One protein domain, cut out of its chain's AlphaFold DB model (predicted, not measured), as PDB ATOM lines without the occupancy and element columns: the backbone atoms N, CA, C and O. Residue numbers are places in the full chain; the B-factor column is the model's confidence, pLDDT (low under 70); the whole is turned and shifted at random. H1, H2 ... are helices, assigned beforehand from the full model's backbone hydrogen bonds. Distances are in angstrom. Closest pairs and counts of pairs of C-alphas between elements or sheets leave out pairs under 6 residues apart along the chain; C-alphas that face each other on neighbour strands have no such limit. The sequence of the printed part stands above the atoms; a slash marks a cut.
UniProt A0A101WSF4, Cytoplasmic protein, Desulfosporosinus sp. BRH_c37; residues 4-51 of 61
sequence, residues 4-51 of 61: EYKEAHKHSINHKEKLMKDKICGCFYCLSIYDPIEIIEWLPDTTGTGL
ATOM      1  N   GLU A   4      34.488-104.172 100.753       59.94
ATOM      2  CA  GLU A   4      34.477-103.247  99.610       59.94
ATOM      3  C   GLU A   4      34.568-103.956  98.252       59.94
ATOM      4  O   GLU A   4      33.858-103.582  97.322       59.94
ATOM      5  N   TYR A   5      35.333-105.050  98.155       57.81
ATOM      6  CA  TYR A   5      35.470-105.804  96.902       57.81
ATOM      7  C   TYR A   5      34.145-106.405  96.420       57.81
ATOM      8  O   TYR A   5      33.906-106.482  95.220       57.81
ATOM      9  N   LYS A   6      33.259-106.817  97.339       63.69
ATOM     10  CA  LYS A   6      31.983-107.456  96.975       63.69
ATOM     11  C   LYS A   6      30.981-106.473  96.380       63.69
ATOM     12  O   LYS A   6      30.202-106.866  95.519       63.69
ATOM     13  N   GLU A   7      30.980-105.227  96.846       66.62
ATOM     14  CA  GLU A   7      30.088-104.199  96.303       66.62
ATOM     15  C   GLU A   7      30.642-103.629  94.995       66.62
ATOM     16  O   GLU A   7      29.890-103.512  94.032       66.62
ATOM     17  N   ALA A   8      31.957-103.397  94.903       63.75
ATOM     18  CA  ALA A   8      32.600-102.994  93.649       63.75
ATOM     19  C   ALA A   8      32.388-104.032  92.532       63.75
ATOM     20  O   ALA A   8      32.068-103.669  91.405       63.75
ATOM     21  N   HIS A   9      32.441-105.326  92.863       67.56
ATOM     22  CA  HIS A   9      32.204-106.407  91.904       67.56
ATOM     23  C   HIS A   9      30.777-106.417  91.325       67.56
ATOM     24  O   HIS A   9      30.552-106.894  90.214       67.56
ATOM     25  N   LYS A  10      29.773-105.881  92.034       66.69
ATOM     26  CA  LYS A  10      28.425-105.719  91.454       66.69
ATOM     27  C   LYS A  10      28.391-104.633  90.386       66.69
ATOM     28  O   LYS A  10      27.526-104.678  89.522       66.69
ATOM     29  N   HIS A  11      29.314-103.678  90.456       66.50
ATOM     30  CA  HIS A  11      29.471-102.579  89.511       66.50
ATOM     31  C   HIS A  11      30.485-102.876  88.395       66.50
ATOM     32  O   HIS A  11      30.671-102.026  87.531       66.50
ATOM     33  N   SER A  12      31.066-104.080  88.332       61.88
ATOM     34  CA  SER A  12      31.965-104.501  87.244       61.88
ATOM     35  C   SER A  12      31.345-105.504  86.259       61.88
ATOM     36  O   SER A  12      31.965-105.834  85.255       61.88
ATOM     37  N   ILE A  13      30.110-105.967  86.495       63.25
ATOM     38  CA  ILE A  13      29.421-106.945  85.638       63.25
ATOM     39  C   ILE A  13      28.457-106.281  84.647       63.25
ATOM     40  O   ILE A  13      27.546-105.584  85.059       63.25
ATOM     41  N   ASN A  14      28.551-106.572  83.347       59.62
ATOM     42  CA  ASN A  14      27.500-106.203  82.382       59.62
ATOM     43  C   ASN A  14      27.313-104.677  82.164       59.62
ATOM     44  O   ASN A  14      26.197-104.184  81.993       59.62
ATOM     45  N   HIS A  15      28.410-103.907  82.178       67.06
ATOM     46  CA  HIS A  15      28.373-102.436  82.103       67.06
ATOM     47  C   HIS A  15      29.066-101.834  80.882       67.06
ATOM     48  O   HIS A  15      29.259-100.621  80.859       67.06
ATOM     49  N   LYS A  16      29.412-102.626  79.857       72.25
ATOM     50  CA  LYS A  16      30.157-102.156  78.674       72.25
ATOM     51  C   LYS A  16      29.626-100.840  78.104       72.25
ATOM     52  O   LYS A  16      30.390 -99.905  77.911       72.25
ATOM     53  N   GLU A  17      28.319-100.727  77.881       75.06
ATOM     54  CA  GLU A  17      27.734 -99.495  77.336       75.06
ATOM     55  C   GLU A  17      27.852 -98.286  78.266       75.06
ATOM     56  O   GLU A  17      27.956 -97.160  77.786       75.06
ATOM     57  N   LYS A  18      27.784 -98.495  79.583       77.56
ATOM     58  CA  LYS A  18      27.928 -97.419  80.566       77.56
ATOM     59  C   LYS A  18      29.386 -96.991  80.664       77.56
ATOM     60  O   LYS A  18      29.676 -95.808  80.557       77.56
ATOM     61  N   LEU A  19      30.277 -97.971  80.752       79.06
ATOM     62  CA  LEU A  19      31.715 -97.782  80.845       79.06
ATOM     63  C   LEU A  19      32.245 -97.036  79.611       79.06
ATOM     64  O   LEU A  19      32.965 -96.065  79.758       79.06
ATOM     65  N   MET A  20      31.773 -97.382  78.407       78.88
ATOM     66  CA  MET A  20      32.121 -96.672  77.164       78.88
ATOM     67  C   MET A  20      31.455 -95.290  77.002       78.88
ATOM     68  O   MET A  20      31.824 -94.546  76.095       78.88
ATOM     69  N   LYS A  21      30.446 -94.944  77.816       82.56
ATOM     70  CA  LYS A  21      29.829 -93.601  77.839       82.56
ATOM     71  C   LYS A  21      30.503 -92.669  78.842       82.56
ATOM     72  O   LYS A  21      30.372 -91.449  78.708       82.56
ATOM     73  N   ASP A  22      31.177 -93.226  79.840       84.31
ATOM     74  CA  ASP A  22      31.934 -92.457  80.812       84.31
ATOM     75  C   ASP A  22      33.253 -91.957  80.209       84.31
ATOM     76  O   ASP A  22      33.723 -92.418  79.173       84.31
ATOM     77  N   LYS A  23      33.831 -90.934  80.844       84.56
ATOM     78  CA  LYS A  23      35.099 -90.316  80.407       84.56
ATOM     79  C   LYS A  23      36.315 -90.881  81.133       84.56
ATOM     80  O   LYS A  23      37.439 -90.485  80.852       84.56
ATOM     81  N   ILE A  24      36.072 -91.690  82.156       88.88
ATOM     82  CA  ILE A  24      37.092 -92.206  83.051       88.88
ATOM     83  C   ILE A  24      36.575 -93.505  83.650       88.88
ATOM     84  O   ILE A  24      35.420 -93.581  84.066       88.88
ATOM     85  N   CYS A  25      37.434 -94.511  83.682       91.75
ATOM     86  CA  CYS A  25      37.199 -95.754  84.398       91.75
ATOM     87  C   CYS A  25      38.478 -96.141  85.138       91.75
ATOM     88  O   CYS A  25      39.542 -95.534  84.953       91.75
ATOM     89  N   GLY A  26      38.383 -97.127  86.017       92.50
ATOM     90  CA  GLY A  26      39.549 -97.581  86.752       92.50
ATOM     91  C   GLY A  26      39.478 -99.040  87.137       92.50
ATOM     92  O   GLY A  26      38.411 -99.629  87.276       92.50
ATOM     93  N   CYS A  27      40.648 -99.635  87.336       92.44
ATOM     94  CA  CYS A  27      40.744-100.974  87.880       92.44
ATOM     95  C   CYS A  27      40.832-100.918  89.405       92.44
ATOM     96  O   CYS A  27      41.822-100.433  89.945       92.44
ATOM     97  N   PHE A  28      39.857-101.475  90.124       89.06
ATOM     98  CA  PHE A  28      39.881-101.487  91.596       89.06
ATOM     99  C   PHE A  28      40.859-102.519  92.190       89.06
ATOM    100  O   PHE A  28      40.989-102.623  93.410       89.06
ATOM    101  N   TYR A  29      41.556-103.282  91.343       90.25
ATOM    102  CA  TYR A  29      42.612-104.208  91.750       90.25
ATOM    103  C   TYR A  29      44.007-103.588  91.655       90.25
ATOM    104  O   TYR A  29      44.713-103.534  92.658       90.25
ATOM    105  N   CYS A  30      44.405-103.095  90.475       93.56
ATOM    106  CA  CYS A  30      45.714-102.456  90.291       93.56
ATOM    107  C   CYS A  30      45.694-100.938  90.531       93.56
ATOM    108  O   CYS A  30      46.742-100.303  90.475       93.56
ATOM    109  N   LEU A  31      44.515-100.366  90.810       91.38
ATOM    110  CA  LEU A  31      44.276 -98.946  91.094       91.38
ATOM    111  C   LEU A  31      44.651 -97.997  89.944       91.38
ATOM    112  O   LEU A  31      44.786 -96.792  90.147       91.38
ATOM    113  N   SER A  32      44.796 -98.526  88.728       93.31
ATOM    114  CA  SER A  32      45.012 -97.726  87.523       93.31
ATOM    115  C   SER A  32      43.722 -97.030  87.106       93.31
ATOM    116  O   SER A  32      42.651 -97.632  87.162       93.31
ATOM    117  N   ILE A  33      43.845 -95.787  86.650       93.69
ATOM    118  CA  ILE A  33      42.754 -94.959  86.132       93.69
ATOM    119  C   ILE A  33      43.104 -94.602  84.688       93.69
ATOM    120  O   ILE A  33      44.229 -94.170  84.436       93.69
ATOM    121  N   TYR A  34      42.171 -94.811  83.765       93.25
ATOM    122  CA  TYR A  34      42.402 -94.715  82.322       93.25
ATOM    123  C   TYR A  34      41.102 -94.396  81.570       93.25
ATOM    124  O   TYR A  34      40.002 -94.431  82.140       93.25
ATOM    125  N   ASP A  35      41.223 -94.045  80.290       92.38
ATOM    126  CA  ASP A  35      40.060 -93.831  79.432       92.38
ATOM    127  C   ASP A  35      39.445 -95.196  79.051       92.38
ATOM    128  O   ASP A  35      40.181 -96.115  78.683       92.38
ATOM    129  N   PRO A  36      38.113 -95.366  79.118       90.75
ATOM    130  CA  PRO A  36      37.430 -96.576  78.652       90.75
ATOM    131  C   PRO A  36      37.839 -97.056  77.253       90.75
ATOM    132  O   PRO A  36      37.809 -98.259  76.988       90.75
ATOM    133  N   ILE A  37      38.249 -96.146  76.362       90.81
ATOM    134  CA  ILE A  37      38.722 -96.481  75.012       90.81
ATOM    135  C   ILE A  37      40.009 -97.319  75.012       90.81
ATOM    136  O   ILE A  37      40.302 -97.987  74.021       90.81
ATOM    137  N   GLU A  38      40.766 -97.317  76.111       92.69
ATOM    138  CA  GLU A  38      41.972 -98.135  76.276       92.69
ATOM    139  C   GLU A  38      41.640 -99.628  76.469       92.69
ATOM    140  O   GLU A  38      42.513-100.484  76.315       92.69
ATOM    141  N   ILE A  39      40.378 -99.976  76.756       90.69
ATOM    142  CA  ILE A  39      39.925-101.363  76.916       90.69
ATOM    143  C   ILE A  39      39.743-102.008  75.539       90.69
ATOM    144  O   ILE A  39      38.685-101.935  74.904       90.69
ATOM    145  N   ILE A  40      40.791-102.689  75.086       88.44
ATOM    146  CA  ILE A  40      40.813-103.405  73.803       88.44
ATOM    147  C   ILE A  40      40.309-104.849  73.911       88.44
ATOM    148  O   ILE A  40      39.767-105.390  72.947       88.44
ATOM    149  N   GLU A  41      40.449-105.467  75.084       89.50
ATOM    150  CA  GLU A  41      40.089-106.863  75.322       89.50
ATOM    151  C   GLU A  41      38.769-106.970  76.083       89.50
ATOM    152  O   GLU A  41      38.582-106.390  77.153       89.50
ATOM    153  N   TRP A  42      37.852-107.745  75.508       87.44
ATOM    154  CA  TRP A  42      36.532-108.011  76.063       87.44
ATOM    155  C   TRP A  42      36.288-109.517  76.033       87.44
ATOM    156  O   TRP A  42      36.467-110.156  74.993       87.44
ATOM    157  N   LEU A  43      35.869-110.084  77.161       83.50
ATOM    158  CA  LEU A  43      35.526-111.495  77.250       83.50
ATOM    159  C   LEU A  43      34.269-111.793  76.411       83.50
ATOM    160  O   LEU A  43      33.326-110.995  76.410       83.50
ATOM    161  N   PRO A  44      34.220-112.945  75.714       75.62
ATOM    162  CA  PRO A  44      33.092-113.360  74.880       75.62
ATOM    163  C   PRO A  44      31.935-113.929  75.722       75.62
ATOM    164  O   PRO A  44      31.385-114.985  75.414       75.62
ATOM    165  N   ASP A  45      31.589-113.258  76.817       74.81
ATOM    166  CA  ASP A  45      30.387-113.559  77.588       74.81
ATOM    167  C   ASP A  45      29.163-112.841  76.987       74.81
ATOM    168  O   ASP A  45      29.275-112.003  76.090       74.81
ATOM    169  N   THR A  46      27.964-113.177  77.466       61.47
ATOM    170  CA  THR A  46      26.686-112.618  76.987       61.47
ATOM    171  C   THR A  46      26.561-111.098  77.143       61.47
ATOM    172  O   THR A  46      25.587-110.520  76.663       61.47
ATOM    173  N   THR A  47      27.508-110.449  77.819       64.31
ATOM    174  CA  THR A  47      27.404-109.077  78.327       64.31
ATOM    175  C   THR A  47      28.597-108.178  77.976       64.31
ATOM    176  O   THR A  47      28.490-106.954  78.042       64.31
ATOM    177  N   GLY A  48      29.715-108.767  77.550       71.06
ATOM    178  CA  GLY A  48      30.985-108.107  77.286       71.06
ATOM    179  C   GLY A  48      31.644-107.590  78.564       71.06
ATOM    180  O   GLY A  48      31.502-106.415  78.899       71.06
ATOM    181  N   THR A  49      32.418-108.434  79.247       82.19
ATOM    182  CA  THR A  49      33.268-108.005  80.373       82.19
ATOM    183  C   THR A  49      34.612-107.486  79.864       82.19
ATOM    184  O   THR A  49      35.324-108.201  79.162       82.19
ATOM    185  N   GLY A  50      34.957-106.237  80.182       87.81
ATOM    186  CA  GLY A  50      36.229-105.626  79.783       87.81
ATOM    187  C   GLY A  50      37.382-106.076  80.678       87.81
ATOM    188  O   GLY A  50      37.208-106.193  81.892       87.81
ATOM    189  N   LEU A  51      38.557-106.305  80.092       89.50
ATOM    190  CA  LEU A  51      39.783-106.604  80.833       89.50
ATOM    191  C   LEU A  51      40.626-105.343  81.006       89.50
ATOM    192  O   LEU A  51      40.799-104.561  80.070       89.50
TER     193      LEU A  51
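AT A GLANCE: This is residues 4 to 51 of the 61 residues of the protein "Cytoplasmic protein" of Desulfosporosinus sp. BRH_c37 (UniProt A0A101WSF4). There is little regular structure here: a short helix, H1, then the single short turn of H2, then a long winding stretch, residues 20 to 51, that folds back on itself in two loops, each tied by a short antiparallel pairing. The printed part has 48 residues, with H1 and H2 in that order holding 12 of them, and no named strand; the class is all helix. It is compact, radius of gyration of the C-alphas 10.5 A, and rounded, spanning 26 by 22 by 17 A.

HOW THE PARTS SIT: Begin at H1, residues 4 to 11, where 2 of 4 O i to N i+4 pairs are within hydrogen-bond range. A tight link of 4 residues leads to H2, residues 16 to 19, too short for such a pair; H1 and H2 are apart. Further on, residues 25 to 26 pair with 33 to 34, and 42 to 43 with 49 to 50, both antiparallel.

IN THESE COORDINATES: Find C-alpha 4 at (34.477, -103.247, 99.610); H1 runs 11.3 A from there to C-alpha 11. H2 ends at C-alpha 19, (31.715, -97.782, 80.845).

THE WHOLE: The C-alphas farthest apart, of Glu 4 and Pro 44, are separated by 26.8 A. The printed part has no cut. Look for pLDDT under 70 at residues 4 to 15 and 46 to 47.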